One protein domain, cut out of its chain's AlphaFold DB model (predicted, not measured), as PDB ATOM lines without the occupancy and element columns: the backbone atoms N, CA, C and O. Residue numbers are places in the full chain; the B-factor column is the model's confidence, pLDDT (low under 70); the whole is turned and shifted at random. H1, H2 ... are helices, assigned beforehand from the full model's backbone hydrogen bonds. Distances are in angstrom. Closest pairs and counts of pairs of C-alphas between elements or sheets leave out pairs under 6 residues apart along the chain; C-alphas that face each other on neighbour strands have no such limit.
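What this domain is: This is residues 4 to 92 of the 540 residues of the protein "Hydroxymethylglutaryl-CoA reductase (NADPH)" of Percolomonas cosmopolitus (UniProt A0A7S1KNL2). A long, open, loosely folded chain of short helices: at one end an arm of H1 and H2 stands free, and from it a long stretch without a named helix, residues 21 to 36, runs to the other end, where the chain folds back through H3 and H4 and then returns through H5 and H6 to H7 and H8. No two helices touch. The printed part has 89 residues with eight named helices, H1 to H8 in that order along the chain, and no named strand; the class is all helix. The whole is extended, with a radius of gyration of the C-alphas of 18.9 A, and elongated, spanning 54 by 28 by 28 A.

How they stand to each other: H1, residues 4 to 12, and H2, residues 16 to 20, are close but not clearly touching, with the closest C-alphas, those of Tyr 10 and Tyr 16, 6.6 A apart. H2 is apart from H3, residues 37 to 47. H3 and H4, residues 52 to 60, are apart too. H4 is close to but not clearly touching H5, residues 67 to 70; their closest C-alphas, Ser 55 and Ile 67, are 6.8 A apart. H3 is close to but not clearly touching H6, residues 75 to 79, where the closest C-alphas, Trp 44 and Lys 76, are 7.5 A apart. H3 is also close to but not clearly touching H7, residues 82 to 86, with the closest C-alphas, Lys 37 and Met 85, 6.7 A apart. H7 and H8, residues 88 to 91, meet only through their link. H3 and H8 are only just apart, at 8.1 A. In H1, H2, H3, H4, H6 and H7 every O i to N i+4 pair is within hydrogen-bond range; H5 and H8 are too short for such a pair, and in each the one O i to N i+3 pair is within range.

Where its parts are: H1 begins at C-alpha 4, (-11.431, 5.018, -53.773), and is 12.9 A long from first to last C-alpha. H3, the longest helix by residues, begins at C-alpha 37, (-42.236, 25.537, -19.794), and is 15.2 A long; H4 is 12.2 A long. H8 ends at C-alpha 91, (-29.385, 28.398, -19.144).

The domain as a whole: The C-alphas farthest apart, those of Lys 12 and Glu 86, are 54.2 A apart. Residues 4 to 28 and 59 to 64 stand free. The link from H2 to H3 is long, with 16 residues, and the printed part has no cut. The mean pLDDT of the printed part is 71.9; residues 4 to 6, 22 to 30 and 49 to 74 are under 70.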
ATOM      1  N   LEU A   4     -11.094   4.347 -52.508       46.16
ATOM      2  CA  LEU A   4     -11.431   5.018 -53.773       46.16
ATOM      3  C   LEU A   4     -12.390   4.203 -54.659       46.16
ATOM      4  O   LEU A   4     -13.139   4.798 -55.432       46.16
ATOM      5  N   ASN A   5     -12.414   2.870 -54.523       54.31
ATOM      6  CA  ASN A   5     -13.263   2.006 -55.354       54.31
ATOM      7  C   ASN A   5     -14.759   2.243 -55.102       54.31
ATOM      8  O   ASN A   5     -15.527   2.321 -56.056       54.31
ATOM      9  N   ASN A   6     -15.158   2.482 -53.850       58.41
ATOM     10  CA  ASN A   6     -16.564   2.719 -53.513       58.41
ATOM     11  C   ASN A   6     -17.053   4.086 -54.018       58.41
ATOM     12  O   ASN A   6     -18.183   4.213 -54.477       58.41
ATOM     13  N   PHE A   7     -16.201   5.120 -53.990       71.12
ATOM     14  CA  PHE A   7     -16.573   6.445 -54.498       71.12
ATOM     15  C   PHE A   7     -16.856   6.425 -56.004       71.12
ATOM     16  O   PHE A   7     -17.842   7.006 -56.457       71.12
ATOM     17  N   ALA A   8     -16.032   5.709 -56.772       75.62
ATOM     18  CA  ALA A   8     -16.233   5.556 -58.208       75.62
ATOM     19  C   ALA A   8     -17.551   4.834 -58.542       75.62
ATOM     20  O   ALA A   8     -18.177   5.163 -59.547       75.62
ATOM     21  N   GLU A   9     -17.991   3.886 -57.712       76.62
ATOM     22  CA  GLU A   9     -19.296   3.231 -57.864       76.62
ATOM     23  C   GLU A   9     -20.462   4.174 -57.542       76.62
ATOM     24  O   GLU A   9     -21.411   4.238 -58.321       76.62
ATOM     25  N   TYR A  10     -20.365   4.987 -56.483       74.25
ATOM     26  CA  TYR A  10     -21.395   5.984 -56.169       74.25
ATOM     27  C   TYR A  10     -21.564   7.026 -57.275       74.25
ATOM     28  O   TYR A  10     -22.688   7.397 -57.586       74.25
ATOM     29  N   VAL A  11     -20.471   7.491 -57.890       78.38
ATOM     30  CA  VAL A  11     -20.521   8.489 -58.976       78.38
ATOM     31  C   VAL A  11     -21.118   7.911 -60.265       78.38
ATOM     32  O   VAL A  11     -21.697   8.655 -61.057       78.38
ATOM     33  N   LYS A  12     -20.991   6.595 -60.483       81.50
ATOM     34  CA  LYS A  12     -21.569   5.885 -61.637       81.50
ATOM     35  C   LYS A  12     -23.076   5.652 -61.514       81.50
ATOM     36  O   LYS A  12     -23.699   5.318 -62.519       81.50
ATOM     37  N   ASP A  13     -23.660   5.831 -60.328       81.56
ATOM     38  CA  ASP A  13     -25.110   5.827 -60.145       81.56
ATOM     39  C   ASP A  13     -25.743   6.925 -61.032       81.56
ATOM     40  O   ASP A  13     -25.404   8.105 -60.877       81.56
ATOM     41  N   PRO A  14     -26.661   6.586 -61.960       79.31
ATOM     42  CA  PRO A  14     -27.317   7.556 -62.840       79.31
ATOM     43  C   PRO A  14     -28.022   8.691 -62.082       79.31
ATOM     44  O   PRO A  14     -28.142   9.806 -62.593       79.31
ATOM     45  N   ASP A  15     -28.450   8.428 -60.844       79.69
ATOM     46  CA  ASP A  15     -29.103   9.389 -59.966       79.69
ATOM     47  C   ASP A  15     -28.130  10.108 -59.018       79.69
ATOM     48  O   ASP A  15     -28.569  10.968 -58.253       79.69
ATOM     49  N   TYR A  16     -26.817   9.844 -59.059       81.12
ATOM     50  CA  TYR A  16     -25.814  10.441 -58.160       81.12
ATOM     51  C   TYR A  16     -25.946  11.966 -58.042       81.12
ATOM     52  O   TYR A  16     -26.105  12.520 -56.951       81.12
ATOM     53  N   LYS A  17     -25.980  12.665 -59.184       80.75
ATOM     54  CA  LYS A  17     -26.131  14.129 -59.226       80.75
ATOM     55  C   LYS A  17     -27.486  14.598 -58.697       80.75
ATOM     56  O   LYS A  17     -27.573  15.670 -58.109       80.75
ATOM     57  N   LYS A  18     -28.543  13.805 -58.884       80.19
ATOM     58  CA  LYS A  18     -29.902  14.104 -58.416       80.19
ATOM     59  C   LYS A  18     -30.049  13.865 -56.911       80.19
ATOM     60  O   LYS A  18     -30.739  14.631 -56.246       80.19
ATOM     61  N   LYS A  19     -29.371  12.850 -56.367       76.06
ATOM     62  CA  LYS A  19     -29.268  12.567 -54.927       76.06
ATOM     63  C   LYS A  19     -28.486  13.659 -54.193       76.06
ATOM     64  O   LYS A  19     -28.861  14.019 -53.082       76.06
ATOM     65  N   LEU A  20     -27.457  14.218 -54.836       74.69
ATOM     66  CA  LEU A  20     -26.675  15.351 -54.326       74.69
ATOM     67  C   LEU A  20     -27.304  16.723 -54.594       74.69
ATOM     68  O   LEU A  20     -26.865  17.715 -54.011       74.69
ATOM     69  N   ALA A  21     -28.312  16.807 -55.467       79.69
ATOM     70  CA  ALA A  21     -28.963  18.073 -55.762       79.69
ATOM     71  C   ALA A  21     -29.601  18.628 -54.476       79.69
ATOM     72  O   ALA A  21     -30.395  17.929 -53.834       79.69
ATOM     73  N   PRO A  22     -29.296  19.881 -54.086       65.88
ATOM     74  CA  PRO A  22     -29.853  20.468 -52.879       65.88
ATOM     75  C   PRO A  22     -31.379  20.509 -52.997       65.88
ATOM     76  O   PRO A  22     -31.953  21.244 -53.805       65.88
ATOM     77  N   LYS A  23     -32.067  19.694 -52.191       69.19
ATOM     78  CA  LYS A  23     -33.529  19.716 -52.120       69.19
ATOM     79  C   LYS A  23     -33.940  21.055 -51.514       69.19
ATOM     80  O   LYS A  23     -33.650  21.320 -50.350       69.19
ATOM     81  N   LYS A  24     -34.640  21.898 -52.284       58.44
ATOM     82  CA  LYS A  24     -35.192  23.164 -51.777       58.44
ATOM     83  C   LYS A  24     -36.103  22.877 -50.581       58.44
ATOM     84  O   LYS A  24     -37.213  22.358 -50.739       58.44
ATOM     85  N   PHE A  25     -35.639  23.213 -49.383       52.72
ATOM     86  CA  PHE A  25     -36.420  23.094 -48.160       52.72
ATOM     87  C   PHE A  25     -37.468  24.216 -48.156       52.72
ATOM     88  O   PHE A  25     -37.186  25.355 -47.813       52.72
ATOM     89  N   LYS A  26     -38.689  23.920 -48.625       52.66
ATOM     90  CA  LYS A  26     -39.770  24.916 -48.797       52.66
ATOM     91  C   LYS A  26     -40.386  25.439 -47.482       52.66
ATOM     92  O   LYS A  26     -41.315  26.235 -47.541       52.66
ATOM     93  N   ARG A  27     -39.949  24.962 -46.312       56.97
ATOM     94  CA  ARG A  27     -40.546  25.304 -45.010       56.97
ATOM     95  C   ARG A  27     -39.469  25.784 -44.047       56.97
ATOM     96  O   ARG A  27     -38.577  25.018 -43.703       56.97
ATOM     97  N   GLU A  28     -39.591  27.024 -43.598       58.41
ATOM     98  CA  GLU A  28     -38.811  27.552 -42.484       58.41
ATOM     99  C   GLU A  28     -39.339  26.904 -41.191       58.41
ATOM    100  O   GLU A  28     -40.497  27.104 -40.819       58.41
ATOM    101  N   ILE A  29     -38.538  26.059 -40.536       61.41
ATOM    102  CA  ILE A  29     -38.890  25.519 -39.218       61.41
ATOM    103  C   ILE A  29     -38.494  26.579 -38.192       61.41
ATOM    104  O   ILE A  29     -37.328  26.686 -37.824       61.41
ATOM    105  N   ARG A  30     -39.460  27.386 -37.741       66.06
ATOM    106  CA  ARG A  30     -39.239  28.342 -36.650       66.06
ATOM    107  C   ARG A  30     -39.457  27.652 -35.311       66.06
ATOM    108  O   ARG A  30     -40.586  27.296 -34.978       66.06
ATOM    109  N   MET A  31     -38.383  27.463 -34.551       70.38
ATOM    110  CA  MET A  31     -38.487  26.999 -33.168       70.38
ATOM    111  C   MET A  31     -38.917  28.161 -32.258       70.38
ATOM    112  O   MET A  31     -38.403  29.271 -32.414       70.38
ATOM    113  N   PRO A  32     -39.840  27.937 -31.305       73.56
ATOM    114  CA  PRO A  32     -40.202  28.937 -30.304       73.56
ATOM    115  C   PRO A  32     -38.975  29.426 -29.525       73.56
ATOM    116  O   PRO A  32     -38.112  28.627 -29.154       73.56
ATOM    117  N   LEU A  33     -38.907  30.726 -29.233       80.25
ATOM    118  CA  LEU A  33     -37.862  31.344 -28.405       80.25
ATOM    119  C   LEU A  33     -38.310  31.438 -26.943       80.25
ATOM    120  O   LEU A  33     -39.498  31.593 -26.688       80.25
ATOM    121  N   GLY A  34     -37.364  31.394 -25.999       85.00
ATOM    122  CA  GLY A  34     -37.617  31.497 -24.553       85.00
ATOM    123  C   GLY A  34     -37.374  30.198 -23.773       85.00
ATOM    124  O   GLY A  34     -37.183  29.137 -24.364       85.00
ATOM    125  N   TYR A  35     -37.349  30.286 -22.444       90.38
ATOM    126  CA  TYR A  35     -37.012  29.166 -21.547       90.38
ATOM    127  C   TYR A  35     -38.192  28.746 -20.671       90.38
ATOM    128  O   TYR A  35     -38.091  27.781 -19.934       90.38
ATOM    129  N   GLY A  36     -39.350  29.399 -20.802       89.19
ATOM    130  CA  GLY A  36     -40.553  28.984 -20.092       89.19
ATOM    131  C   GLY A  36     -41.025  27.592 -20.517       89.19
ATOM    132  O   GLY A  36     -40.882  27.190 -21.676       89.19
ATOM    133  N   LYS A  37     -41.670  26.882 -19.584       90.25
ATOM    134  CA  LYS A  37     -42.236  25.537 -19.794       90.25
ATOM    135  C   LYS A  37     -43.028  25.420 -21.097       90.25
ATOM    136  O   LYS A  37     -42.814  24.489 -21.863       90.25
ATOM    137  N   LYS A  38     -43.876  26.412 -21.398       90.38
ATOM    138  CA  LYS A  38     -44.661  26.464 -22.641       90.38
ATOM    139  C   LYS A  38     -43.772  26.425 -23.889       90.38
ATOM    140  O   LYS A  38     -44.028  25.631 -24.787       90.38
ATOM    141  N   GLN A  39     -42.740  27.267 -23.949       91.19
ATOM    142  CA  GLN A  39     -41.822  27.343 -25.090       91.19
ATOM    143  C   GLN A  39     -41.037  26.040 -25.258       91.19
ATOM    144  O   GLN A  39     -40.887  25.551 -26.375       91.19
ATOM    145  N   ILE A  40     -40.567  25.457 -24.152       90.12
ATOM    146  CA  ILE A  40     -39.863  24.170 -24.160       90.12
ATOM    147  C   ILE A  40     -40.796  23.052 -24.646       90.12
ATOM    148  O   ILE A  40     -40.422  22.278 -25.527       90.12
ATOM    149  N   ASP A  41     -42.034  22.999 -24.151       88.06
ATOM    150  CA  ASP A  41     -43.040  22.032 -24.593       88.06
ATOM    151  C   ASP A  41     -43.387  22.192 -26.078       88.06
ATOM    152  O   ASP A  41     -43.540  21.200 -26.787       88.06
ATOM    153  N   GLU A  42     -43.481  23.424 -26.581       86.06
ATOM    154  CA  GLU A  42     -43.686  23.690 -28.007       86.06
ATOM    155  C   GLU A  42     -42.496  23.227 -28.863       86.06
ATOM    156  O   GLU A  42     -42.716  22.636 -29.921       86.06
ATOM    157  N   ARG A  43     -41.243  23.400 -28.408       86.94
ATOM    158  CA  ARG A  43     -40.069  22.821 -29.094       86.94
ATOM    159  C   ARG A  43     -40.140  21.301 -29.131       86.94
ATOM    160  O   ARG A  43     -39.932  20.713 -30.189       86.94
ATOM    161  N   TRP A  44     -40.485  20.670 -28.011       84.38
ATOM    162  CA  TRP A  44     -40.659  19.219 -27.958       84.38
ATOM    163  C   TRP A  44     -41.760  18.738 -28.901       84.38
ATOM    164  O   TRP A  44     -41.536  17.767 -29.610       84.38
ATOM    165  N   LYS A  45     -42.882  19.459 -29.025       80.00
ATOM    166  CA  LYS A  45     -43.924  19.153 -30.025       80.00
ATOM    167  C   LYS A  45     -43.415  19.216 -31.466       80.00
ATOM    168  O   LYS A  45     -43.903  18.462 -32.300       80.00
ATOM    169  N   VAL A  46     -42.470  20.107 -31.779       76.88
ATOM    170  CA  VAL A  46     -41.829  20.159 -33.106       76.88
ATOM    171  C   VAL A  46     -40.921  18.945 -33.316       76.88
ATOM    172  O   VAL A  46     -40.964  18.343 -34.384       76.88
ATOM    173  N   ILE A  47     -40.140  18.568 -32.299       76.00
ATOM    174  CA  ILE A  47     -39.189  17.444 -32.349       76.00
ATOM    175  C   ILE A  47     -39.914  16.099 -32.452       76.00
ATOM    176  O   ILE A  47     -39.570  15.276 -33.294       76.00
ATOM    177  N   THR A  48     -40.935  15.887 -31.623       71.31
ATOM    178  CA  THR A  48     -41.730  14.649 -31.580       71.31
ATOM    179  C   THR A  48     -42.934  14.689 -32.518       71.31
ATOM    180  O   THR A  48     -43.743  13.762 -32.533       71.31
ATOM    181  N   GLY A  49     -43.114  15.779 -33.267       65.12
ATOM    182  CA  GLY A  49     -44.217  15.938 -34.204       65.12
ATOM    183  C   GLY A  49     -44.106  14.950 -35.364       65.12
ATOM    184  O   GLY A  49     -43.012  14.626 -35.821       65.12
ATOM    185  N   ASN A  50     -45.251  14.488 -35.873       58.06
ATOM    186  CA  ASN A  50     -45.326  13.527 -36.976       58.06
ATOM    187  C   ASN A  50     -44.699  14.116 -38.261       58.06
ATOM    188  O   ASN A  50     -45.360  14.800 -39.051       58.06
ATOM    189  N   ASN A  51     -43.400  13.887 -38.480       61.31
ATOM    190  CA  ASN A  51     -42.687  14.368 -39.658       61.31
ATOM    191  C   ASN A  51     -42.949  13.424 -40.834       61.31
ATOM    192  O   ASN A  51     -42.132  12.567 -41.158       61.31
ATOM    193  N   LYS A  52     -44.107  13.606 -41.480       58.41
ATOM    194  CA  LYS A  52     -44.584  12.776 -42.597       58.41
ATOM    195  C   LYS A  52     -43.518  12.546 -43.681       58.41
ATOM    196  O   LYS A  52     -43.378  11.424 -44.140       58.41
ATOM    197  N   LYS A  53     -42.704  13.561 -44.005       56.25
ATOM    198  CA  LYS A  53     -41.594  13.441 -44.970       56.25
ATOM    199  C   LYS A  53     -40.457  12.544 -44.486       56.25
ATOM    200  O   LYS A  53     -39.861  11.844 -45.292       56.25
ATOM    201  N   TYR A  54     -40.131  12.589 -43.196       56.44
ATOM    202  CA  TYR A  54     -39.134  11.696 -42.611       56.44
ATOM    203  C   TYR A  54     -39.683  10.267 -42.519       56.44
ATOM    204  O   TYR A  54     -38.990   9.331 -42.888       56.44
ATOM    205  N   SER A  55     -40.956  10.093 -42.146       56.22
ATOM    206  CA  SER A  55     -41.625   8.784 -42.171       56.22
ATOM    207  C   SER A  55     -41.682   8.173 -43.576       56.22
ATOM    208  O   SER A  55     -41.493   6.971 -43.724       56.22
ATOM    209  N   GLU A  56     -41.951   8.988 -44.598       60.16
ATOM    210  CA  GLU A  56     -41.930   8.585 -46.009       60.16
ATOM    211  C   GLU A  56     -40.504   8.232 -46.459       60.16
ATOM    212  O   GLU A  56     -40.304   7.157 -47.011       60.16
ATOM    213  N   TRP A  57     -39.500   9.052 -46.120       61.53
ATOM    214  CA  TRP A  57     -38.090   8.759 -46.406       61.53
ATOM    215  C   TRP A  57     -37.608   7.453 -45.750       61.53
ATOM    216  O   TRP A  57     -36.940   6.661 -46.406       61.53
ATOM    217  N   MET A  58     -37.975   7.181 -44.492       55.81
ATOM    218  CA  MET A  58     -37.621   5.925 -43.808       55.81
ATOM    219  C   MET A  58     -38.234   4.704 -44.507       55.81
ATOM    220  O   MET A  58     -37.547   3.705 -44.702       55.81
ATOM    221  N   LYS A  59     -39.502   4.805 -44.938       59.75
ATOM    222  CA  LYS A  59     -40.179   3.752 -45.714       59.75
ATOM    223  C   LYS A  59     -39.519   3.515 -47.071       59.75
ATOM    224  O   LYS A  59     -39.398   2.372 -47.484       59.75
ATOM    225  N   GLU A  60     -39.103   4.582 -47.752       60.25
ATOM    226  CA  GLU A  60     -38.435   4.508 -49.058       60.25
ATOM    227  C   GLU A  60     -37.017   3.913 -48.993       60.25
ATOM    228  O   GLU A  60     -36.522   3.452 -50.014       60.25
ATOM    229  N   ASN A  61     -36.354   3.926 -47.829       61.12
ATOM    230  CA  ASN A  61     -34.962   3.475 -47.675       61.12
ATOM    231  C   ASN A  61     -34.823   2.157 -46.888       61.12
ATOM    232  O   ASN A  61     -33.722   1.859 -46.433       61.12
ATOM    233  N   GLU A  62     -35.917   1.402 -46.690       58.31
ATOM    234  CA  GLU A  62     -35.949   0.134 -45.924       58.31
ATOM    235  C   GLU A  62     -35.257   0.217 -44.548       58.31
ATOM    236  O   GLU A  62     -34.795  -0.774 -43.988       58.31
ATOM    237  N   ALA A  63     -35.181   1.417 -43.970       54.69
ATOM    238  CA  ALA A  63     -34.590   1.608 -42.661       54.69
ATOM    239  C   ALA A  63     -35.586   1.091 -41.613       54.69
ATOM    240  O   ALA A  63     -36.645   1.688 -41.422       54.69
ATOM    241  N   GLU A  64     -35.246   0.003 -40.911       49.22
ATOM    242  CA  GLU A  64     -36.082  -0.672 -39.892       49.22
ATOM    243  C   GLU A  64     -36.510   0.209 -38.695       49.22
ATOM    244  O   GLU A  64     -37.234  -0.236 -37.805       49.22
ATOM    245  N   LEU A  65     -36.113   1.478 -38.648       47.84
ATOM    246  CA  LEU A  65     -36.489   2.407 -37.588       47.84
ATOM    247  C   LEU A  65     -37.771   3.159 -37.965       47.84
ATOM    248  O   LEU A  65     -37.751   4.234 -38.564       47.84
ATOM    249  N   SER A  66     -38.930   2.635 -37.572       47.03
ATOM    250  CA  SER A  66     -40.129   3.471 -37.546       47.03
ATOM    251  C   SER A  66     -39.931   4.610 -36.533       47.03
ATOM    252  O   SER A  66     -39.316   4.432 -35.483       47.03
ATOM    253  N   ILE A  67     -40.497   5.797 -36.786       46.47
ATOM    254  CA  ILE A  67     -40.548   6.863 -35.763       46.47
ATOM    255  C   ILE A  67     -41.211   6.340 -34.473       46.47
ATOM    256  O   ILE A  67     -40.829   6.733 -33.378       46.47
ATOM    257  N   SER A  68     -42.133   5.375 -34.577       47.66
ATOM    258  CA  SER A  68     -42.696   4.682 -33.413       47.66
ATOM    259  C   SER A  68     -41.686   3.843 -32.613       47.66
ATOM    260  O   SER A  68     -41.903   3.654 -31.421       47.66
ATOM    261  N   ALA A  69     -40.573   3.403 -33.205       45.41
ATOM    262  CA  ALA A  69     -39.466   2.742 -32.508       45.41
ATOM    263  C   ALA A  69     -38.501   3.740 -31.833       45.41
ATOM    264  O   ALA A  69     -37.949   3.423 -30.784       45.41
ATOM    265  N   LEU A  70     -38.368   4.975 -32.348       47.78
ATOM    266  CA  LEU A  70     -37.659   6.080 -31.666       47.78
ATOM    267  C   LEU A  70     -38.347   6.519 -30.356       47.78
ATOM    268  O   LEU A  70     -37.738   7.206 -29.542       47.78
ATOM    269  N   HIS A  71     -39.608   6.125 -30.153       51.78
ATOM    270  CA  HIS A  71     -40.410   6.431 -28.967       51.78
ATOM    271  C   HIS A  71     -40.328   5.371 -27.851       51.78
ATOM    272  O   HIS A  71     -41.039   5.493 -26.851       51.78
ATOM    273  N   GLN A  72     -39.497   4.328 -27.977       48.09
ATOM    274  CA  GLN A  72     -39.286   3.392 -26.868       48.09
ATOM    275  C   GLN A  72     -38.283   3.982 -25.858       48.09
ATOM    276  O   GLN A  72     -37.077   3.989 -26.090       48.09
ATOM    277  N   LYS A  73     -38.849   4.435 -24.726       51.81
ATOM    278  CA  LYS A  73     -38.372   5.401 -23.710       51.81
ATOM    279  C   LYS A  73     -38.638   6.847 -24.116       51.81
ATOM    280  O   LYS A  73     -38.255   7.287 -25.194       51.81
ATOM    281  N   ASP A  74     -39.334   7.577 -23.248       69.06
ATOM    282  CA  ASP A  74     -39.650   8.989 -23.441       69.06
ATOM    283  C   ASP A  74     -38.336   9.792 -23.456       69.06
ATOM    284  O   ASP A  74     -37.844  10.218 -22.423       69.06
ATOM    285  N   VAL A  75     -37.708   9.954 -24.627       74.56
ATOM    286  CA  VAL A  75     -36.440  10.695 -24.816       74.56
ATOM    287  C   VAL A  75     -36.507  12.089 -24.179       74.56
ATOM    288  O   VAL A  75     -35.491  12.633 -23.743       74.56
ATOM    289  N   LYS A  76     -37.718  12.657 -24.086       81.25
ATOM    290  CA  LYS A  76     -37.969  13.895 -23.360       81.25
ATOM    291  C   LYS A  76     -37.673  13.755 -21.875       81.25
ATOM    292  O   LYS A  76     -37.033  14.648 -21.349       81.25
ATOM    293  N   SER A  77     -38.091  12.687 -21.201       83.19
ATOM    294  CA  SER A  77     -37.849  12.531 -19.762       83.19
ATOM    295  C   SER A  77     -36.371  12.307 -19.423       83.19
ATOM    296  O   SER A  77     -35.921  12.771 -18.381       83.19
ATOM    297  N   GLU A  78     -35.599  11.678 -20.313       84.75
ATOM    298  CA  GLU A  78     -34.150  11.468 -20.127       84.75
ATOM    299  C   GLU A  78     -33.338  12.768 -20.280       84.75
ATOM    300  O   GLU A  78     -32.334  12.968 -19.596       84.75
ATOM    301  N   LEU A  79     -33.759  13.668 -21.178       88.69
ATOM    302  CA  LEU A  79     -33.094  14.961 -21.394       88.69
ATOM    303  C   LEU A  79     -33.687  16.081 -20.532       88.69
ATOM    304  O   LEU A  79     -32.990  17.022 -20.166       88.69
ATOM    305  N   LEU A  80     -34.974  16.020 -20.216       89.88
ATOM    306  CA  LEU A  80     -35.721  17.057 -19.517       89.88
ATOM    307  C   LEU A  80     -36.424  16.463 -18.300       89.88
ATOM    308  O   LEU A  80     -37.647  16.307 -18.270       89.88
ATOM    309  N   ASP A  81     -35.616  16.159 -17.290       89.00
ATOM    310  CA  ASP A  81     -36.108  15.881 -15.947       89.00
ATOM    311  C   ASP A  81     -36.792  17.119 -15.328       89.00
ATOM    312  O   ASP A  81     -36.723  18.242 -15.846       89.00
ATOM    313  N   GLU A  82     -37.489  16.901 -14.214       88.88
ATOM    314  CA  GLU A  82     -38.247  17.940 -13.513       88.88
ATOM    315  C   GLU A  82     -37.357  19.126 -13.097       88.88
ATOM    316  O   GLU A  82     -37.698  20.272 -13.390       88.88
ATOM    317  N   ASP A  83     -36.162  18.865 -12.550       87.50
ATOM    318  CA  ASP A  83     -35.203  19.910 -12.149       87.50
ATOM    319  C   ASP A  83     -34.733  20.750 -13.352       87.50
ATOM    320  O   ASP A  83     -34.667  21.979 -13.290       87.50
ATOM    321  N   SER A  84     -34.460  20.100 -14.487       89.62
ATOM    322  CA  SER A  84     -34.020  20.734 -15.737       89.62
ATOM    323  C   SER A  84     -35.120  21.588 -16.368       89.62
ATOM    324  O   SER A  84     -34.810  22.566 -17.057       89.62
ATOM    325  N   MET A  85     -36.390  21.226 -16.161       89.81
ATOM    326  CA  MET A  85     -37.542  22.027 -16.570       89.81
ATOM    327  C   MET A  85     -37.718  23.240 -15.655       89.81
ATOM    328  O   MET A  85     -37.793  24.370 -16.145       89.81
ATOM    329  N   GLU A  86     -37.760  23.026 -14.339       90.50
ATOM    330  CA  GLU A  86     -37.985  24.081 -13.346       90.50
ATOM    331  C   GLU A  86     -36.884  25.142 -13.360       90.50
ATOM    332  O   GLU A  86     -37.153  26.331 -13.196       90.50
ATOM    333  N   ARG A  87     -35.639  24.726 -13.603       90.44
ATOM    334  CA  ARG A  87     -34.471  25.613 -13.595       90.44
ATOM    335  C   ARG A  87     -34.023  26.052 -14.983       90.44
ATOM    336  O   ARG A  87     -32.949  26.625 -15.116       90.44
ATOM    337  N   SER A  88     -34.826  25.821 -16.013       92.50
ATOM    338  CA  SER A  88     -34.500  26.136 -17.411       92.50
ATOM    339  C   SER A  88     -33.999  27.574 -17.646       92.50
ATOM    340  O   SER A  88     -33.083  27.782 -18.446       92.50
ATOM    341  N   ASP A  89     -34.521  28.560 -16.909       92.19
ATOM    342  CA  ASP A  89     -34.116  29.970 -17.003       92.19
ATOM    343  C   ASP A  89     -32.629  30.224 -16.697       92.19
ATOM    344  O   ASP A  89     -32.070  31.223 -17.166       92.19
ATOM    345  N   ILE A  90     -31.956  29.344 -15.944       92.94
ATOM    346  CA  ILE A  90     -30.526  29.511 -15.634       92.94
ATOM    347  C   ILE A  90     -29.647  29.377 -16.884       92.94
ATOM    348  O   ILE A  90     -28.546  29.921 -16.913       92.94
ATOM    349  N   TYR A  91     -30.131  28.682 -17.918       92.81
ATOM    350  CA  TYR A  91     -29.385  28.398 -19.144       92.81
ATOM    351  C   TYR A  91     -29.535  29.486 -20.216       92.81
ATOM    352  O   TYR A  91     -28.922  29.388 -21.280       92.81
ATOM    353  N   LYS A  92     -30.307  30.548 -19.943       91.75
ATOM    354  CA  LYS A  92     -30.668  31.570 -20.941       91.75
ATOM    355  C   LYS A  92     -29.511  32.346 -21.559       91.75
ATOM    356  O   LYS A  92     -29.655  32.899 -22.640       91.75
TER     357      LYS A  92